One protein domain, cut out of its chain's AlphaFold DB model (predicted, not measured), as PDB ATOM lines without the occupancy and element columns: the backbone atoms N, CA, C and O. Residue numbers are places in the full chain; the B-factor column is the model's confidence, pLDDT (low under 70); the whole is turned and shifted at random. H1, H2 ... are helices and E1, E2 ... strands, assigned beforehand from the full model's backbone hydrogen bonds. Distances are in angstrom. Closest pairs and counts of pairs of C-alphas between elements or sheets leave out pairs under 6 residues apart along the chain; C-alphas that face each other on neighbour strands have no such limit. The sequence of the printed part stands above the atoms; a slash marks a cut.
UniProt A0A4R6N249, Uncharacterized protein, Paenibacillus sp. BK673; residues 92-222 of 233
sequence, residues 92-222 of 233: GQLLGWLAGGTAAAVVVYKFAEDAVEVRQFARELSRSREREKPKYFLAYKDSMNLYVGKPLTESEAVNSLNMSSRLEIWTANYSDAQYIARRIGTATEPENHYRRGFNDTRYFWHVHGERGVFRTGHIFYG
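What this domain is: This is residues 92 to 222 of the 233 residues of an uncharacterized protein of Paenibacillus sp. BK673 (UniProt A0A4R6N249). A strongly twisted sheet of six strands runs through the body, with H1 and H2 over one face and H3 over the opposite face, while H4 packs on the sheet where E5 and E7 end it. E6 and the turn after it lie beyond H4 at one end of the longest axis, and H1 with the loop after it lies toward the other end. The printed part has 131 residues, with four named helices and seven named strands in the order H1, E1, E2, H2, E3, E4, H3, E5, H4, E6, E7. The sheet is mixed, in the order E1, E2, E4, E3, E5, E7, and the class is mixed, helices and strands. The whole is compact, with a radius of gyration of the C-alphas of 14.6 A, and only just elongated, spanning 48 by 32 by 26 A.

Where its parts are: The longest strand is E4, residues 146 to 152, 16.7 A from first to last C-alpha. Beside it in the sheet are E3, residues 136 to 141, 15.7 A long, and E2, residues 113 to 117, 12.9 A long. E5 holds residues 168 to 171 and is 10.3 A long. The edge strands are E1, residues 108 to 110, and E7, residues 219 to 221, whose last C-alpha is at (35.729, 3.284, 39.974). E6, residues 209 to 211, pairs with no named strand. Of the helices, H1 spans residues 92 to 98 and begins at C-alpha 92, at (28.457, 4.222, 58.998). H2, residues 118 to 127, is 14.1 A long; H3, residues 154 to 163, is 14.4 A long and begins at C-alpha 154, at (33.680, -10.462, 45.872); H4, residues 174 to 182, is 12.3 A long.

How they stand to each other: E3 and E4 form a hairpin, antiparallel, with N 147 and O 140 at 2.8 A and N 149 and O 138 at 2.8 A. E2 is antiparallel to E4, with N 148 and O 116 at 2.8 A. E1 and E2 form a second hairpin, with N 108 and O 115 at 2.8 A; the pairing is staggered, as E2 pairs with E1 over its residues 113 to 115 and with E4 over its residues 116 to 117. E5 is antiparallel to E3, with N 139 and O 168 at 2.8 A, and E7 is parallel to E5, with N 220 and O 169 at 2.8 A. E2, H2 and E3 make a split strand-helix-strand unit, two strands of one sheet that follow each other among the strands, with a helix between them along the chain and another strand, E4, between them in the sheet; its crossover is right-handed. E4, H3 and E5, with E3 between the strands, make another, also right-handed. H3 is on the sheet at a height of 8.8 A and runs along the strands, at 4 degrees to E3 on the local plane. H4 is on the sheet at a height of 8.6 A, over E5 and E7. H3 and H4 only just touch, with 3 pairs of C-alphas within 8 A, the closest those of Val 158 and Ile 180 at 6.7 A, at a steep tilt of 58 degrees. H1 and H2 lie on the same face, opposite to H3, and touch at Leu 98 and Glu 124, whose C-alphas are 6.3 A apart, at a shallow tilt of 30 degrees, the same way. In H1, H2, H3 and H4 every O i to N i+4 pair is within hydrogen-bond range.

The domain as a whole: The C-alphas of Gly 101 and Val 213 are the two farthest apart, at 48.4 A. The printed part has no cut. The link from H4 to E6, residues 183 to 208, is long. Mean pLDDT of the printed part is 79.1; residues 99 to 108, 110, 143 to 144 and 194 to 204 are under 70.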
ATOM      1  N   GLY A  92      28.156   3.331  57.872       72.31
ATOM      2  CA  GLY A  92      28.457   4.222  58.998       72.31
ATOM      3  C   GLY A  92      29.397   3.594  60.030       72.31
ATOM      4  O   GLY A  92      30.322   4.246  60.510       72.31
ATOM      5  N   GLN A  93      29.225   2.300  60.311       74.50
ATOM      6  CA  GLN A  93      30.136   1.547  61.179       74.50
ATOM      7  C   GLN A  93      31.507   1.369  60.527       74.50
ATOM      8  O   GLN A  93      32.528   1.530  61.194       74.50
ATOM      9  N   LEU A  94      31.539   1.093  59.219       79.25
ATOM     10  CA  LEU A  94      32.788   0.986  58.475       79.25
ATOM     11  C   LEU A  94      33.574   2.299  58.505       79.25
ATOM     12  O   LEU A  94      34.780   2.278  58.708       79.25
ATOM     13  N   LEU A  95      32.906   3.439  58.342       75.50
ATOM     14  CA  LEU A  95      33.553   4.743  58.454       75.50
ATOM     15  C   LEU A  95      34.091   5.001  59.856       75.50
ATOM     16  O   LEU A  95      35.228   5.435  59.976       75.50
ATOM     17  N   GLY A  96      33.337   4.667  60.906       72.81
ATOM     18  CA  GLY A  96      33.838   4.738  62.282       72.81
ATOM     19  C   GLY A  96      35.091   3.882  62.506       72.81
ATOM     20  O   GLY A  96      36.013   4.309  63.197       72.81
ATOM     21  N   TRP A  97      35.158   2.710  61.870       74.81
ATOM     22  CA  TRP A  97      36.342   1.848  61.876       74.81
ATOM     23  C   TRP A  97      37.514   2.445  61.078       74.81
ATOM     24  O   TRP A  97      38.642   2.464  61.566       74.81
ATOM     25  N   LEU A  98      37.260   3.001  59.887       74.31
ATOM     26  CA  LEU A  98      38.281   3.660  59.062       74.31
ATOM     27  C   LEU A  98      38.831   4.941  59.715       74.31
ATOM     28  O   LEU A  98      40.003   5.268  59.527       74.31
ATOM     29  N   ALA A  99      37.997   5.649  60.479       66.31
ATOM     30  CA  ALA A  99      38.232   7.004  60.965       66.31
ATOM     31  C   ALA A  99      38.788   7.090  62.395       66.31
ATOM     32  O   ALA A  99      38.616   8.143  63.005       66.31
ATOM     33  N   GLY A 100      39.429   6.037  62.931       56.62
ATOM     34  CA  GLY A 100      39.921   5.910  64.319       56.62
ATOM     35  C   GLY A 100      40.767   7.080  64.864       56.62
ATOM     36  O   GLY A 100      41.966   6.935  65.097       56.62
ATOM     37  N   GLY A 101      40.141   8.240  65.084       46.56
ATOM     38  CA  GLY A 101      40.780   9.491  65.469       46.56
ATOM     39  C   GLY A 101      39.928  10.758  65.302       46.56
ATOM     40  O   GLY A 101      39.716  11.439  66.298       46.56
ATOM     41  N   THR A 102      39.491  11.149  64.092       43.16
ATOM     42  CA  THR A 102      39.114  12.573  63.864       43.16
ATOM     43  C   THR A 102      38.147  12.906  62.716       43.16
ATOM     44  O   THR A 102      37.905  14.092  62.495       43.16
ATOM     45  N   ALA A 103      37.592  11.956  61.958       45.62
ATOM     46  CA  ALA A 103      36.773  12.317  60.791       45.62
ATOM     47  C   ALA A 103      35.265  12.137  61.012       45.62
ATOM     48  O   ALA A 103      34.781  11.038  61.268       45.62
ATOM     49  N   ALA A 104      34.525  13.237  60.859       51.47
ATOM     50  CA  ALA A 104      33.080  13.227  60.702       51.47
ATOM     51  C   ALA A 104      32.759  13.016  59.215       51.47
ATOM     52  O   ALA A 104      32.884  13.937  58.410       51.47
ATOM     53  N   ALA A 105      32.386  11.795  58.841       56.19
ATOM     54  CA  ALA A 105      31.727  11.546  57.566       56.19
ATOM     55  C   ALA A 105      30.213  11.584  57.797       56.19
ATOM     56  O   ALA A 105      29.717  10.988  58.757       56.19
ATOM     57  N   VAL A 106      29.480  12.291  56.936       60.25
ATOM     58  CA  VAL A 106      28.022  12.384  57.057       60.25
ATOM     59  C   VAL A 106      27.418  11.144  56.413       60.25
ATOM     60  O   VAL A 106      27.435  10.984  55.190       60.25
ATOM     61  N   VAL A 107      26.900  10.247  57.249       67.81
ATOM     62  CA  VAL A 107      26.072   9.127  56.796       67.81
ATOM     63  C   VAL A 107      24.677   9.670  56.546       67.81
ATOM     64  O   VAL A 107      24.050  10.217  57.449       67.81
ATOM     65  N   VAL A 108      24.192   9.530  55.318       65.62
ATOM     66  CA  VAL A 108      22.826   9.893  54.957       65.62
ATOM     67  C   VAL A 108      21.984   8.632  54.851       65.62
ATOM     68  O   VAL A 108      22.379   7.664  54.205       65.62
ATOM     69  N   TYR A 109      20.791   8.649  55.443       71.31
ATOM     70  CA  TYR A 109      19.805   7.610  55.178       71.31
ATOM     71  C   TYR A 109      19.126   7.910  53.836       71.31
ATOM     72  O   TYR A 109      18.283   8.806  53.728       71.31
ATOM     73  N   LYS A 110      19.528   7.194  52.784       65.44
ATOM     74  CA  LYS A 110      18.977   7.315  51.426       65.44
ATOM     75  C   LYS A 110      18.729   5.926  50.851       65.44
ATOM     76  O   LYS A 110      19.391   4.968  51.205       65.44
ATOM     77  N   PHE A 111      17.773   5.805  49.932       72.62
ATOM     78  CA  PHE A 111      17.483   4.520  49.270       72.62
ATOM     79  C   PHE A 111      17.052   3.400  50.242       72.62
ATOM     80  O   PHE A 111      17.224   2.226  49.943       72.62
ATOM     81  N   ALA A 112      16.461   3.780  51.385       76.62
ATOM     82  CA  ALA A 112      16.118   2.898  52.504       76.62
ATOM     83  C   ALA A 112      17.318   2.218  53.199       76.62
ATOM     84  O   ALA A 112      17.124   1.285  53.982       76.62
ATOM     85  N   GLU A 113      18.537   2.708  52.967       78.00
ATOM     86  CA  GLU A 113      19.776   2.195  53.547       78.00
ATOM     87  C   GLU A 113      20.690   3.346  54.011       78.00
ATOM     88  O   GLU A 113      20.510   4.512  53.651       78.00
ATOM     89  N   ASP A 114      21.684   3.023  54.835       82.06
ATOM     90  CA  ASP A 114      22.750   3.969  55.154       82.06
ATOM     91  C   ASP A 114      23.678   4.097  53.946       82.06
ATOM     92  O   ASP A 114      24.179   3.096  53.422       82.06
ATOM     93  N   ALA A 115      23.935   5.331  53.520       84.38
ATOM     94  CA  ALA A 115      24.789   5.623  52.384       84.38
ATOM     95  C   ALA A 115      25.688   6.831  52.670       84.38
ATOM     96  O   ALA A 115      25.317   7.744  53.405       84.38
ATOM     97  N   VAL A 116      26.882   6.861  52.084       85.25
ATOM     98  CA  VAL A 116      27.831   7.981  52.223       85.25
ATOM     99  C   VAL A 116      28.302   8.406  50.846       85.25
ATOM    100  O   VAL A 116      28.496   7.573  49.969       85.25
ATOM    101  N   GLU A 117      28.473   9.705  50.628       84.69
ATOM    102  CA  GLU A 117      28.991  10.211  49.358       84.69
ATOM    103  C   GLU A 117      30.382   9.617  49.062       84.69
ATOM    104  O   GLU A 117      31.284   9.683  49.901       84.69
ATOM    105  N   VAL A 118      30.579   9.085  47.850       85.12
ATOM    106  CA  VAL A 118      31.831   8.430  47.415       85.12
ATOM    107  C   VAL A 118      33.062   9.285  47.695       85.12
ATOM    108  O   VAL A 118      34.079   8.765  48.141       85.12
ATOM    109  N   ARG A 119      32.981  10.604  47.477       79.88
ATOM    110  CA  ARG A 119      34.107  11.524  47.699       79.88
ATOM    111  C   ARG A 119      34.531  11.592  49.165       79.88
ATOM    112  O   ARG A 119      35.725  11.650  49.457       79.88
ATOM    113  N   GLN A 120      33.567  11.601  50.085       79.56
ATOM    114  CA  GLN A 120      33.850  11.581  51.519       79.56
ATOM    115  C   GLN A 120      34.382  10.207  51.926       79.56
ATOM    116  O   GLN A 120      35.422  10.119  52.574       79.56
ATOM    117  N   PHE A 121      33.723   9.139  51.471       83.88
ATOM    118  CA  PHE A 121      34.127   7.775  51.794       83.88
ATOM    119  C   PHE A 121      35.545   7.457  51.322       83.88
ATOM    120  O   PHE A 121      36.355   6.956  52.094       83.88
ATOM    121  N   ALA A 122      35.879   7.793  50.079       82.69
ATOM    122  CA  ALA A 122      37.197   7.527  49.526       82.69
ATOM    123  C   ALA A 122      38.310   8.308  50.235       82.69
ATOM    124  O   ALA A 122      39.417   7.790  50.362       82.69
ATOM    125  N   ARG A 123      38.018   9.509  50.757       79.50
ATOM    126  CA  ARG A 123      38.960  10.254  51.603       79.50
ATOM    127  C   ARG A 123      39.262   9.511  52.900       79.50
ATOM    128  O   ARG A 123      40.414   9.420  53.311       79.50
ATOM    129  N   GLU A 124      38.236   8.987  53.557       79.69
ATOM    130  CA  GLU A 124      38.430   8.230  54.795       79.69
ATOM    131  C   GLU A 124      39.096   6.879  54.526       79.69
ATOM    132  O   GLU A 124      40.023   6.473  55.233       79.69
ATOM    133  N   LEU A 125      38.731   6.233  53.419       81.81
ATOM    134  CA  LEU A 125      39.384   5.024  52.943       81.81
ATOM    135  C   LEU A 125      40.875   5.257  52.657       81.81
ATOM    136  O   LEU A 125      41.689   4.403  53.009       81.81
ATOM    137  N   SER A 126      41.263   6.395  52.070       79.06
ATOM    138  CA  SER A 126      42.667   6.708  51.768       79.06
ATOM    139  C   SER A 126      43.482   7.046  53.020       79.06
ATOM    140  O   SER A 126      44.662   6.712  53.089       79.06
ATOM    141  N   ARG A 127      42.863   7.671  54.029       79.19
ATOM    142  CA  ARG A 127      43.504   8.020  55.311       79.19
ATOM    143  C   ARG A 127      43.678   6.831  56.248       79.19
ATOM    144  O   ARG A 127      44.583   6.834  57.085       79.19
ATOM    145  N   SER A 128      42.819   5.828  56.121       78.25
ATOM    146  CA  SER A 128      42.883   4.635  56.953       78.25
ATOM    147  C   SER A 128      44.215   3.897  56.771       78.25
ATOM    148  O   SER A 128      44.689   3.678  55.654       78.25
ATOM    149  N   ARG A 129      44.810   3.473  57.888       80.50
ATOM    150  CA  ARG A 129      46.035   2.649  57.918       80.50
ATOM    151  C   ARG A 129      45.744   1.152  57.937       80.50
ATOM    152  O   ARG A 129      46.671   0.348  58.035       80.50
ATOM    153  N   GLU A 130      44.472   0.786  57.867       78.25
ATOM    154  CA  GLU A 130      44.045  -0.599  57.924       78.25
ATOM    155  C   GLU A 130      44.550  -1.363  56.704       78.25
ATOM    156  O   GLU A 130      44.464  -0.891  55.570       78.25
ATOM    157  N   ARG A 131      45.120  -2.548  56.935       74.81
ATOM    158  CA  ARG A 131      45.702  -3.359  55.855       74.81
ATOM    159  C   ARG A 131      44.635  -4.053  55.019       74.81
ATOM    160  O   ARG A 131      44.825  -4.241  53.823       74.81
ATOM    161  N   GLU A 132      43.525  -4.422  55.645       79.69
ATOM    162  CA  GLU A 132      42.457  -5.195  55.021       79.69
ATOM    163  C   GLU A 132      41.212  -4.321  54.873       79.69
ATOM    164  O   GLU A 132      40.317  -4.318  55.715       79.69
ATOM    165  N   LYS A 133      41.181  -3.529  53.801       83.81
ATOM    166  CA  LYS A 133      40.030  -2.685  53.462       83.81
ATOM    167  C   LYS A 133      39.087  -3.442  52.518       83.81
ATOM    168  O   LYS A 133      39.576  -4.125  51.612       83.81
ATOM    169  N   PRO A 134      37.756  -3.305  52.662       88.12
ATOM    170  CA  PRO A 134      36.827  -3.861  51.687       88.12
ATOM    171  C   PRO A 134      37.049  -3.214  50.314       88.12
ATOM    172  O   PRO A 134      37.320  -2.016  50.217       88.12
ATOM    173  N   LYS A 135      36.934  -4.017  49.255       91.62
ATOM    174  CA  LYS A 135      37.196  -3.582  47.873       91.62
ATOM    175  C   LYS A 135      35.953  -3.127  47.123       91.62
ATOM    176  O   LYS A 135      36.046  -2.255  46.261       91.62
ATOM    177  N   TYR A 136      34.816  -3.748  47.423       93.50
ATOM    178  CA  TYR A 136      33.569  -3.572  46.691       93.50
ATOM    179  C   TYR A 136      32.489  -3.069  47.629       93.50
ATOM    180  O   TYR A 136      32.385  -3.511  48.773       93.50
ATOM    181  N   PHE A 137      31.673  -2.161  47.120       92.62
ATOM    182  CA  PHE A 137      30.594  -1.526  47.854       92.62
ATOM    183  C   PHE A 137      29.370  -1.469  46.963       92.62
ATOM    184  O   PHE A 137      29.492  -1.266  45.753       92.62
ATOM    185  N   LEU A 138      28.191  -1.621  47.556       92.12
ATOM    186  CA  LEU A 138      26.964  -1.308  46.838       92.12
ATOM    187  C   LEU A 138      26.987   0.183  46.481       92.12
ATOM    188  O   LEU A 138      27.314   1.011  47.330       92.12
ATOM    189  N   ALA A 139      26.688   0.522  45.234       89.88
ATOM    190  CA  ALA A 139      26.643   1.900  44.778       89.88
ATOM    191  C   ALA A 139      25.198   2.351  44.597       89.88
ATOM    192  O   ALA A 139      24.361   1.623  44.059       89.88
ATOM    193  N   TYR A 140      24.932   3.585  45.007       85.56
ATOM    194  CA  TYR A 140      23.686   4.272  44.722       85.56
ATOM    195  C   TYR A 140      23.970   5.598  44.056       85.56
ATOM    196  O   TYR A 140      24.964   6.266  44.338       85.56
ATOM    197  N   LYS A 141      23.031   6.021  43.228       80.19
ATOM    198  CA  LYS A 141      23.094   7.285  42.518       80.19
ATOM    199  C   LYS A 141      21.829   8.088  42.734       80.19
ATOM    200  O   LYS A 141      20.729   7.540  42.717       80.19
ATOM    201  N   ASP A 142      21.990   9.394  42.885       75.00
ATOM    202  CA  ASP A 142      20.914  10.342  42.625       75.00
ATOM    203  C   ASP A 142      21.309  11.300  41.500       75.00
ATOM    204  O   ASP A 142      22.302  11.107  40.802       75.00
ATOM    205  N   SER A 143      20.504  12.335  41.279       68.94
ATOM    206  CA  SER A 143      20.781  13.296  40.221       68.94
ATOM    207  C   SER A 143      22.073  14.078  40.442       68.94
ATOM    208  O   SER A 143      22.509  14.732  39.508       68.94
ATOM    209  N   MET A 144      22.698  14.077  41.618       69.62
ATOM    210  CA  MET A 144      23.854  14.930  41.904       69.62
ATOM    211  C   MET A 144      25.106  14.150  42.274       69.62
ATOM    212  O   MET A 144      26.193  14.564  41.878       69.62
ATOM    213  N   ASN A 145      24.973  13.043  43.001       75.69
ATOM    214  CA  ASN A 145      26.105  12.407  43.664       75.69
ATOM    215  C   ASN A 145      26.096  10.883  43.509       75.69
ATOM    216  O   ASN A 145      25.056  10.260  43.279       75.69
ATOM    217  N   LEU A 146      27.284  10.284  43.639       81.38
ATOM    218  CA  LEU A 146      27.450   8.845  43.839       81.38
ATOM    219  C   LEU A 146      27.598   8.584  45.335       81.38
ATOM    220  O   LEU A 146      28.336   9.288  46.029       81.38
ATOM    221  N   TYR A 147      26.923   7.554  45.811       85.56
ATOM    222  CA  TYR A 147      26.942   7.124  47.193       85.56
ATOM    223  C   TYR A 147      27.393   5.671  47.278       85.56
ATOM    224  O   TYR A 147      27.076   4.861  46.408       85.56
ATOM    225  N   VAL A 148      28.101   5.343  48.351       88.88
ATOM    226  CA  VAL A 148      28.423   3.972  48.735       88.88
ATOM    227  C   VAL A 148      27.528   3.531  49.879       88.88
ATOM    228  O   VAL A 148      27.316   4.270  50.839       88.88
ATOM    229  N   GLY A 149      27.003   2.323  49.751       89.19
ATOM    230  CA  GLY A 149      26.318   1.585  50.797       89.19
ATOM    231  C   GLY A 149      27.243   0.595  51.480       89.19
ATOM    232  O   GLY A 149      28.455   0.782  51.560       89.19
ATOM    233  N   LYS A 150      26.657  -0.498  51.961       87.88
ATOM    234  CA  LYS A 150      27.395  -1.549  52.666       87.88
ATOM    235  C   LYS A 150      28.559  -2.134  51.837       87.88
ATOM    236  O   LYS A 150      28.447  -2.252  50.608       87.88
ATOM    237  N   PRO A 151      29.656  -2.549  52.500       91.69
ATOM    238  CA  PRO A 151      30.705  -3.337  51.871       91.69
ATOM    239  C   PRO A 151      30.159  -4.682  51.384       91.69
ATOM    240  O   PRO A 151      29.257  -5.263  51.988       91.69
ATOM    241  N   LEU A 152      30.750  -5.185  50.305       92.00
ATOM    242  CA  LEU A 152      30.435  -6.466  49.690       92.00
ATOM    243  C   LEU A 152      31.698  -7.327  49.619       92.00
ATOM    244  O   LEU A 152      32.799  -6.857  49.319       92.00
ATOM    245  N   THR A 153      31.530  -8.622  49.851       92.75
ATOM    246  CA  THR A 153      32.493  -9.627  49.402       92.75
ATOM    247  C   THR A 153      32.512  -9.684  47.877       92.75
ATOM    248  O   THR A 153      31.558  -9.297  47.202       92.75
ATOM    249  N   GLU A 154      33.587 -10.230  47.314       93.69
ATOM    250  CA  GLU A 154      33.680 -10.462  45.872       93.69
ATOM    251  C   GLU A 154      32.502 -11.299  45.342       93.69
ATOM    252  O   GLU A 154      31.903 -10.954  44.326       93.69
ATOM    253  N   SER A 155      32.113 -12.361  46.057       93.25
ATOM    254  CA  SER A 155      30.967 -13.198  45.689       93.25
ATOM    255  C   SER A 155      29.643 -12.440  45.712       93.25
ATOM    256  O   SER A 155      28.831 -12.609  44.807       93.25
ATOM    257  N   GLU A 156      29.413 -11.599  46.724       93.94
ATOM    258  CA  GLU A 156      28.195 -10.785  46.797       93.94
ATOM    259  C   GLU A 156      28.149  -9.779  45.655       93.94
ATOM    260  O   GLU A 156      27.119  -9.639  45.008       93.94
ATOM    261  N   ALA A 157      29.278  -9.146  45.359       94.31
ATOM    262  CA  ALA A 157      29.385  -8.182  44.286       94.31
ATOM    263  C   ALA A 157      29.130  -8.826  42.903       94.31
ATOM    264  O   ALA A 157      28.313  -8.331  42.122       94.31
ATOM    265  N   VAL A 158      29.711  -9.999  42.628       92.94
ATOM    266  CA  VAL A 158      29.412 -10.774  41.408       92.94
ATOM    267  C   VAL A 158      27.930 -11.158  41.341       92.94
ATOM    268  O   VAL A 158      27.305 -11.036  40.287       92.94
ATOM    269  N   ASN A 159      27.343 -11.607  42.452       91.88
ATOM    270  CA  ASN A 159      25.932 -11.981  42.494       91.88
ATOM    271  C   ASN A 159      25.019 -10.775  42.236       91.88
ATOM    272  O   ASN A 159      24.111 -10.875  41.413       91.88
ATOM    273  N   SER A 160      25.279  -9.626  42.866       90.81
ATOM    274  CA  SER A 160      24.512  -8.394  42.661       90.81
ATOM    275  C   SER A 160      24.515  -7.955  41.197       90.81
ATOM    276  O   SER A 160      23.454  -7.693  40.635       90.81
ATOM    277  N   LEU A 161      25.681  -7.954  40.546       90.50
ATOM    278  CA  LEU A 161      25.804  -7.566  39.137       90.50
ATOM    279  C   LEU A 161      25.101  -8.540  38.174       90.50
ATOM    280  O   LEU A 161      24.650  -8.121  37.109       90.50
ATOM    281  N   ASN A 162      24.992  -9.822  38.543       87.00
ATOM    282  CA  ASN A 162      24.247 -10.828  37.779       87.00
ATOM    283  C   ASN A 162      22.726 -10.721  37.962       87.00
ATOM    284  O   ASN A 162      21.976 -11.143  37.084       87.00
ATOM    285  N   MET A 163      22.257 -10.195  39.096       86.75
ATOM    286  CA  MET A 163      20.826 -10.136  39.404       86.75
ATOM    287  C   MET A 163      20.092  -9.048  38.618       86.75
ATOM    288  O   MET A 163      18.935  -9.236  38.244       86.75
ATOM    289  N   SER A 164      20.719  -7.890  38.392       82.62
ATOM    290  CA  SER A 164      20.073  -6.781  37.691       82.62
ATOM    291  C   SER A 164      21.079  -5.775  37.149       82.62
ATOM    292  O   SER A 164      22.023  -5.404  37.837       82.62
ATOM    293  N   SER A 165      20.797  -5.218  35.968       80.88
ATOM    294  CA  SER A 165      21.531  -4.065  35.426       80.88
ATOM    295  C   SER A 165      21.331  -2.770  36.223       80.88
ATOM    296  O   SER A 165      22.030  -1.787  35.992       80.88
ATOM    297  N   ARG A 166      20.377  -2.755  37.161       79.38
ATOM    298  CA  ARG A 166      20.126  -1.627  38.067       79.38
ATOM    299  C   ARG A 166      20.941  -1.687  39.354       79.38
ATOM    300  O   ARG A 166      20.953  -0.702  40.083       79.38
ATOM    301  N   LEU A 167      21.547  -2.834  39.663       85.62
ATOM    302  CA  LEU A 167      22.413  -2.965  40.826       85.62
ATOM    303  C   LEU A 167      23.813  -2.529  40.431       85.62
ATOM    304  O   LEU A 167      24.390  -3.044  39.477       85.62
ATOM    305  N   GLU A 168      24.332  -1.555  41.159       90.31
ATOM    306  CA  GLU A 168      25.582  -0.899  40.821       90.31
ATOM    307  C   GLU A 168      26.605  -1.150  41.913       90.31
ATOM    308  O   GLU A 168      26.266  -1.278  43.089       90.31
ATOM    309  N   ILE A 169      27.866  -1.239  41.517       93.00
ATOM    310  CA  ILE A 169      28.970  -1.490  42.434       93.00
ATOM    311  C   ILE A 169      29.975  -0.373  42.290       93.00
ATOM    312  O   ILE A 169      30.262   0.078  41.186       93.00
ATOM    313  N   TRP A 170      30.511   0.064  43.417       92.94
ATOM    314  CA  TRP A 170      31.629   0.981  43.457       92.94
ATOM    315  C   TRP A 170      32.849   0.269  44.025       92.94
ATOM    316  O   TRP A 170      32.757  -0.542  44.952       92.94
ATOM    317  N   THR A 171      34.003   0.592  43.464       91.62
ATOM    318  CA  THR A 171      35.308   0.220  43.993       91.62
ATOM    319  C   THR A 171      36.258   1.406  43.889       91.62
ATOM    320  O   THR A 171      36.086   2.292  43.057       91.62
ATOM    321  N   ALA A 172      37.277   1.452  44.739       87.31
ATOM    322  CA  ALA A 172      38.248   2.539  44.695       87.31
ATOM    323  C   ALA A 172      39.211   2.433  43.497       87.31
ATOM    324  O   ALA A 172      39.805   3.439  43.124       87.31
ATOM    325  N   ASN A 173      39.372   1.240  42.910       84.75
ATOM    326  CA  ASN A 173      40.474   0.919  42.003       84.75
ATOM    327  C   ASN A 173      39.978   0.379  40.647       84.75
ATOM    328  O   ASN A 173      39.087  -0.473  40.598       84.75
ATOM    329  N   TYR A 174      40.573   0.840  39.542       86.00
ATOM    330  CA  TYR A 174      40.180   0.401  38.200       86.00
ATOM    331  C   TYR A 174      40.456  -1.088  37.959       86.00
ATOM    332  O   TYR A 174      39.642  -1.790  37.353       86.00
ATOM    333  N   SER A 175      41.581  -1.600  38.458       89.12
ATOM    334  CA  SER A 175      41.936  -3.014  38.316       89.12
ATOM    335  C   SER A 175      40.952  -3.941  39.035       89.12
ATOM    336  O   SER A 175      40.604  -4.984  38.482       89.12
ATOM    337  N   ASP A 176      40.428  -3.543  40.200       91.69
ATOM    338  CA  ASP A 176      39.377  -4.287  40.908       91.69
ATOM    339  C   ASP A 176      38.045  -4.229  40.128       91.69
ATOM    340  O   ASP A 176      37.326  -5.229  40.042       91.69
ATOM    341  N   ALA A 177      37.738  -3.099  39.478       91.38
ATOM    342  CA  ALA A 177      36.557  -2.970  38.620       91.38
ATOM    343  C   ALA A 177      36.635  -3.898  37.395       91.38
ATOM    344  O   ALA A 177      35.699  -4.648  37.105       91.38
ATOM    345  N   GLN A 178      37.776  -3.898  36.704       92.19
ATOM    346  CA  GLN A 178      38.076  -4.820  35.607       92.19
ATOM    347  C   GLN A 178      38.025  -6.275  36.073       92.19
ATOM    348  O   GLN A 178      37.435  -7.124  35.404       92.19
ATOM    349  N   TYR A 179      38.626  -6.569  37.226       94.00
ATOM    350  CA  TYR A 179      38.650  -7.906  37.794       94.00
ATOM    351  C   TYR A 179      37.231  -8.440  37.985       94.00
ATOM    352  O   TYR A 179      36.919  -9.523  37.486       94.00
ATOM    353  N   ILE A 180      36.350  -7.680  38.639       93.94
ATOM    354  CA  ILE A 180      34.998  -8.162  38.911       93.94
ATOM    355  C   ILE A 180      34.114  -8.207  37.659       93.94
ATOM    356  O   ILE A 180      33.325  -9.140  37.511       93.94
ATOM    357  N   ALA A 181      34.301  -7.289  36.705       91.56
ATOM    358  CA  ALA A 181      33.640  -7.351  35.401       91.56
ATOM    359  C   ALA A 181      33.967  -8.662  34.658       91.56
ATOM    360  O   ALA A 181      33.067  -9.344  34.157       91.56
ATOM    361  N   ARG A 182      35.244  -9.077  34.668       92.38
ATOM    362  CA  ARG A 182      35.709 -10.334  34.050       92.38
ATOM    363  C   ARG A 182      35.154 -11.591  34.717       92.38
ATOM    364  O   ARG A 182      35.150 -12.661  34.116       92.38
ATOM    365  N   ARG A 183      34.681 -11.497  35.963       93.12
ATOM    366  CA  ARG A 183      34.055 -12.632  36.661       93.12
ATOM    367  C   ARG A 183      32.654 -12.946  36.153       93.12
ATOM    368  O   ARG A 183      32.151 -14.030  36.436       93.12
ATOM    369  N   ILE A 184      32.037 -12.028  35.414       87.00
ATOM    370  CA  ILE A 184      30.674 -12.184  34.895       87.00
ATOM    371  C   ILE A 184      30.675 -12.477  33.391       87.00
ATOM    372  O   ILE A 184      29.775 -13.148  32.883       87.00
ATOM    373  N   GLY A 185      31.706 -12.023  32.684       85.81
ATOM    374  CA  GLY A 185      31.878 -12.242  31.256       85.81
ATOM    375  C   GLY A 185      33.154 -11.583  30.755       85.81
ATOM    376  O   GLY A 185      34.172 -11.588  31.441       85.81
ATOM    377  N   THR A 186      33.105 -10.988  29.569       85.69
ATOM    378  CA  THR A 186      34.218 -10.162  29.082       85.69
ATOM    379  C   THR A 186      34.076  -8.769  29.678       85.69
ATOM    380  O   THR A 186      32.997  -8.186  29.606       85.69
ATOM    381  N   ALA A 187      35.128  -8.235  30.299       86.19
ATOM    382  CA  ALA A 187      35.100  -6.840  30.723       86.19
ATOM    383  C   ALA A 187      35.113  -5.941  29.491       86.19
ATOM    384  O   ALA A 187      35.953  -6.116  28.608       86.19
ATOM    385  N   THR A 188      34.192  -4.989  29.446       85.19
ATOM    386  CA  THR A 188      34.202  -3.966  28.408       85.19
ATOM    387  C   THR A 188      35.320  -2.963  28.671       85.19
ATOM    388  O   THR A 188      35.796  -2.807  29.803       85.19
ATOM    389  N   GLU A 189      35.695  -2.230  27.628       83.88
ATOM    390  CA  GLU A 189      36.472  -1.007  27.800       83.88
ATOM    391  C   GLU A 189      35.737  -0.036  28.744       83.88
ATOM    392  O   GLU A 189      34.496  -0.063  28.819       83.88
ATOM    393  N   PRO A 190      36.478   0.786  29.507       83.38
ATOM    394  CA  PRO A 190      35.880   1.755  30.401       83.38
ATOM    395  C   PRO A 190      35.083   2.782  29.598       83.38
ATOM    396  O   PRO A 190      35.576   3.393  28.653       83.38
ATOM    397  N   GLU A 191      33.829   2.979  29.987       78.94
ATOM    398  CA  GLU A 191      32.959   3.956  29.355       78.94
ATOM    399  C   GLU A 191      33.029   5.294  30.084       78.94
ATOM    400  O   GLU A 191      32.886   5.358  31.311       78.94
ATOM    401  N   ASN A 192      33.173   6.365  29.294       74.06
ATOM    402  CA  ASN A 192      33.104   7.738  29.767       74.06
ATOM    403  C   ASN A 192      31.919   8.503  29.179       74.06
ATOM    404  O   ASN A 192      31.836   8.766  27.975       74.06
ATOM    405  N   HIS A 193      30.997   8.898  30.059       70.12
ATOM    406  CA  HIS A 193      29.775   9.610  29.679       70.12
ATOM    407  C   HIS A 193      29.848  11.129  29.880       70.12
ATOM    408  O   HIS A 193      28.926  11.840  29.483       70.12
ATOM    409  N   TYR A 194      30.966  11.667  30.377       61.44
ATOM    410  CA  TYR A 194      31.153  13.104  30.618       61.44
ATOM    411  C   TYR A 194      30.855  13.995  29.416       61.44
ATOM    412  O   TYR A 194      30.162  15.009  29.527       61.44
ATOM    413  N   ARG A 195      31.424  13.630  28.261       54.56
ATOM    414  CA  ARG A 195      31.369  14.437  27.034       54.56
ATOM    415  C   ARG A 195      30.083  14.206  26.239       54.56
ATOM    416  O   ARG A 195      29.802  14.974  25.322       54.56
ATOM    417  N   ARG A 196      29.302  13.170  26.573       55.84
ATOM    418  CA  ARG A 196      28.128  12.744  25.790       55.84
ATOM    419  C   ARG A 196      26.866  13.562  26.082       55.84
ATOM    420  O   ARG A 196      25.910  13.463  25.322       55.84
ATOM    421  N   GLY A 197      26.862  14.402  27.124       48.81
ATOM    422  CA  GLY A 197      25.763  15.337  27.409       48.81
ATOM    423  C   GLY A 197      24.419  14.655  27.691       48.81
ATOM    424  O   GLY A 197      23.370  15.286  27.569       48.81
ATOM    425  N   PHE A 198      24.439  13.367  28.039       50.38
ATOM    426  CA  PHE A 198      23.234  12.618  28.348       50.38
ATOM    427  C   PHE A 198      22.761  13.036  29.743       50.38
ATOM    428  O   PHE A 198      23.486  12.912  30.729       50.38
ATOM    429  N   ASN A 199      21.545  13.577  29.824       47.28
ATOM    430  CA  ASN A 199      20.998  14.186  31.045       47.28
ATOM    431  C   ASN A 199      20.850  13.190  32.218       47.28
ATOM    432  O   ASN A 199      20.619  13.611  33.350       47.28
ATOM    433  N   ASP A 200      20.992  11.892  31.930       45.28
ATOM    434  CA  ASP A 200      20.758  10.759  32.829       45.28
ATOM    435  C   ASP A 200      22.050  10.037  33.281       45.28
ATOM    436  O   ASP A 200      21.999   9.113  34.087       45.28
ATOM    437  N   THR A 201      23.240  10.434  32.803       44.16
ATOM    438  CA  THR A 201      24.498   9.743  33.158       44.16
ATOM    439  C   THR A 201      25.576  10.710  33.639       44.16
ATOM    440  O   THR A 201      26.478  11.128  32.917       44.16
ATOM    441  N   ARG A 202      25.505  11.053  34.928       50.88
ATOM    442  CA  ARG A 202      26.505  11.874  35.632       50.88
ATOM    443  C   ARG A 202      27.642  11.045  36.261       50.88
ATOM    444  O   ARG A 202      28.165  11.437  37.298       50.88
ATOM    445  N   TYR A 203      28.052   9.931  35.640       57.91
ATOM    446  CA  TYR A 203      29.145   9.082  36.147       57.91
ATOM    447  C   TYR A 203      30.177   8.781  35.062       57.91
ATOM    448  O   TYR A 203      29.838   8.383  33.949       57.91
ATOM    449  N   PHE A 204      31.439   9.034  35.400       65.56
ATOM    450  CA  PHE A 204      32.504   9.295  34.432       65.56
ATOM    451  C   PHE A 204      33.241   8.063  33.952       65.56
ATOM    452  O   PHE A 204      33.715   8.055  32.831       65.56
ATOM    453  N   TRP A 205      33.374   7.066  34.815       74.88
ATOM    454  CA  TRP A 205      34.234   5.935  34.550       74.88
ATOM    455  C   TRP A 205      33.612   4.702  35.168       74.88
ATOM    456  O   TRP A 205      33.526   4.553  36.389       74.88
ATOM    457  N   HIS A 206      33.111   3.841  34.299       85.69
ATOM    458  CA  HIS A 206      32.625   2.541  34.705       85.69
ATOM    459  C   HIS A 206      32.942   1.502  33.651       85.69
ATOM    460  O   HIS A 206      33.182   1.813  32.487       85.69
ATOM    461  N   VAL A 207      32.926   0.255  34.084       88.00
ATOM    462  CA  VAL A 207      33.002  -0.906  33.204       88.00
ATOM    463  C   VAL A 207      31.743  -1.743  33.371       88.00
ATOM    464  O   VAL A 207      31.034  -1.645  34.378       88.00
ATOM    465  N   HIS A 208      31.488  -2.583  32.378       87.81
ATOM    466  CA  HIS A 208      30.492  -3.639  32.444       87.81
ATOM    467  C   HIS A 208      31.174  -4.994  32.276       87.81
ATOM    468  O   HIS A 208      32.206  -5.113  31.616       87.81
ATOM    469  N   GLY A 209      30.555  -6.033  32.827       84.81
ATOM    470  CA  GLY A 209      30.696  -7.373  32.277       84.81
ATOM    471  C   GLY A 209      29.747  -7.539  31.090       84.81
ATOM    472  O   GLY A 209      28.594  -7.100  31.136       84.81
ATOM    473  N   GLU A 210      30.216  -8.189  30.033       82.62
ATOM    474  CA  GLU A 210      29.416  -8.540  28.864       82.62
ATOM    475  C   GLU A 210      29.305 -10.059  28.737       82.62
ATOM    476  O   GLU A 210      30.308 -10.780  28.648       82.62
ATOM    477  N   ARG A 211      28.063 -10.554  28.735       80.44
ATOM    478  CA  ARG A 211      27.743 -11.971  28.554       80.44
ATOM    479  C   ARG A 211      26.803 -12.131  27.362       80.44
ATOM    480  O   ARG A 211      25.581 -12.049  27.493       80.44
ATOM    481  N   GLY A 212      27.380 -12.384  26.191       80.69
ATOM    482  CA  GLY A 212      26.628 -12.421  24.937       80.69
ATOM    483  C   GLY A 212      26.182 -11.014  24.551       80.69
ATOM    484  O   GLY A 212      27.024 -10.152  24.367       80.69
ATOM    485  N   VAL A 213      24.870 -10.784  24.449       72.44
ATOM    486  CA  VAL A 213      24.287  -9.472  24.083       72.44
ATOM    487  C   VAL A 213      23.844  -8.635  25.290       72.44
ATOM    488  O   VAL A 213      23.330  -7.529  25.124       72.44
ATOM    489  N   PHE A 214      23.981  -9.166  26.510       75.19
ATOM    490  CA  PHE A 214      23.513  -8.514  27.731       75.19
ATOM    491  C   PHE A 214      24.682  -7.940  28.535       75.19
ATOM    492  O   PHE A 214      25.693  -8.612  28.755       75.19
ATOM    493  N   ARG A 215      24.501  -6.707  29.017       81.44
ATOM    494  CA  ARG A 215      25.424  -6.022  29.929       81.44
ATOM    495  C   ARG A 215      24.992  -6.205  31.383       81.44
ATOM    496  O   ARG A 215      23.795  -6.220  31.680       81.44
ATOM    497  N   THR A 216      25.963  -6.304  32.284       84.56
ATOM    498  CA  THR A 216      25.728  -6.275  33.735       84.56
ATOM    499  C   THR A 216      25.340  -4.882  34.219       84.56
ATOM    500  O   THR A 216      25.383  -3.903  33.466       84.56
ATOM    501  N   GLY A 217      25.040  -4.780  35.517       80.25
ATOM    502  CA  GLY A 217      25.052  -3.497  36.216       80.25
ATOM    503  C   GLY A 217      26.399  -2.774  36.110       80.25
ATOM    504  O   GLY A 217      27.404  -3.360  35.686       80.25
ATOM    505  N   HIS A 218      26.396  -1.488  36.455       86.44
ATOM    506  CA  HIS A 218      27.573  -0.628  36.345       86.44
ATOM    507  C   HIS A 218      28.568  -0.905  37.471       86.44
ATOM    508  O   HIS A 218      28.179  -1.056  38.632       86.44
ATOM    509  N   ILE A 219      29.854  -0.915  37.124       88.44
ATOM    510  CA  ILE A 219      30.953  -1.009  38.084       88.44
ATOM    511  C   ILE A 219      31.742   0.295  38.007       88.44
ATOM    512  O   ILE A 219      32.549   0.493  37.098       88.44
ATOM    513  N   PHE A 220      31.466   1.200  38.936       86.88
ATOM    514  CA  PHE A 220      32.129   2.493  39.047       86.88
ATOM    515  C   PHE A 220      33.478   2.360  39.741       86.88
ATOM    516  O   PHE A 220      33.622   1.576  40.682       86.88
ATOM    517  N   TYR A 221      34.434   3.183  39.316       83.31
ATOM    518  CA  TYR A 221      35.729   3.284  39.974       83.31
ATOM    519  C   TYR A 221      36.191   4.731  40.162       83.31
ATOM    520  O   TYR A 221      35.771   5.639  39.443       83.31
ATOM    521  N   GLY A 222      37.050   4.941  41.163       79.38
ATOM    522  CA  GLY A 222      37.602   6.252  41.502       79.38
ATOM    523  C   GLY A 222      36.619   7.183  42.224       79.38
ATOM    524  O   GLY A 222      35.576   6.765  42.728       79.38
TER     525      GLY A 222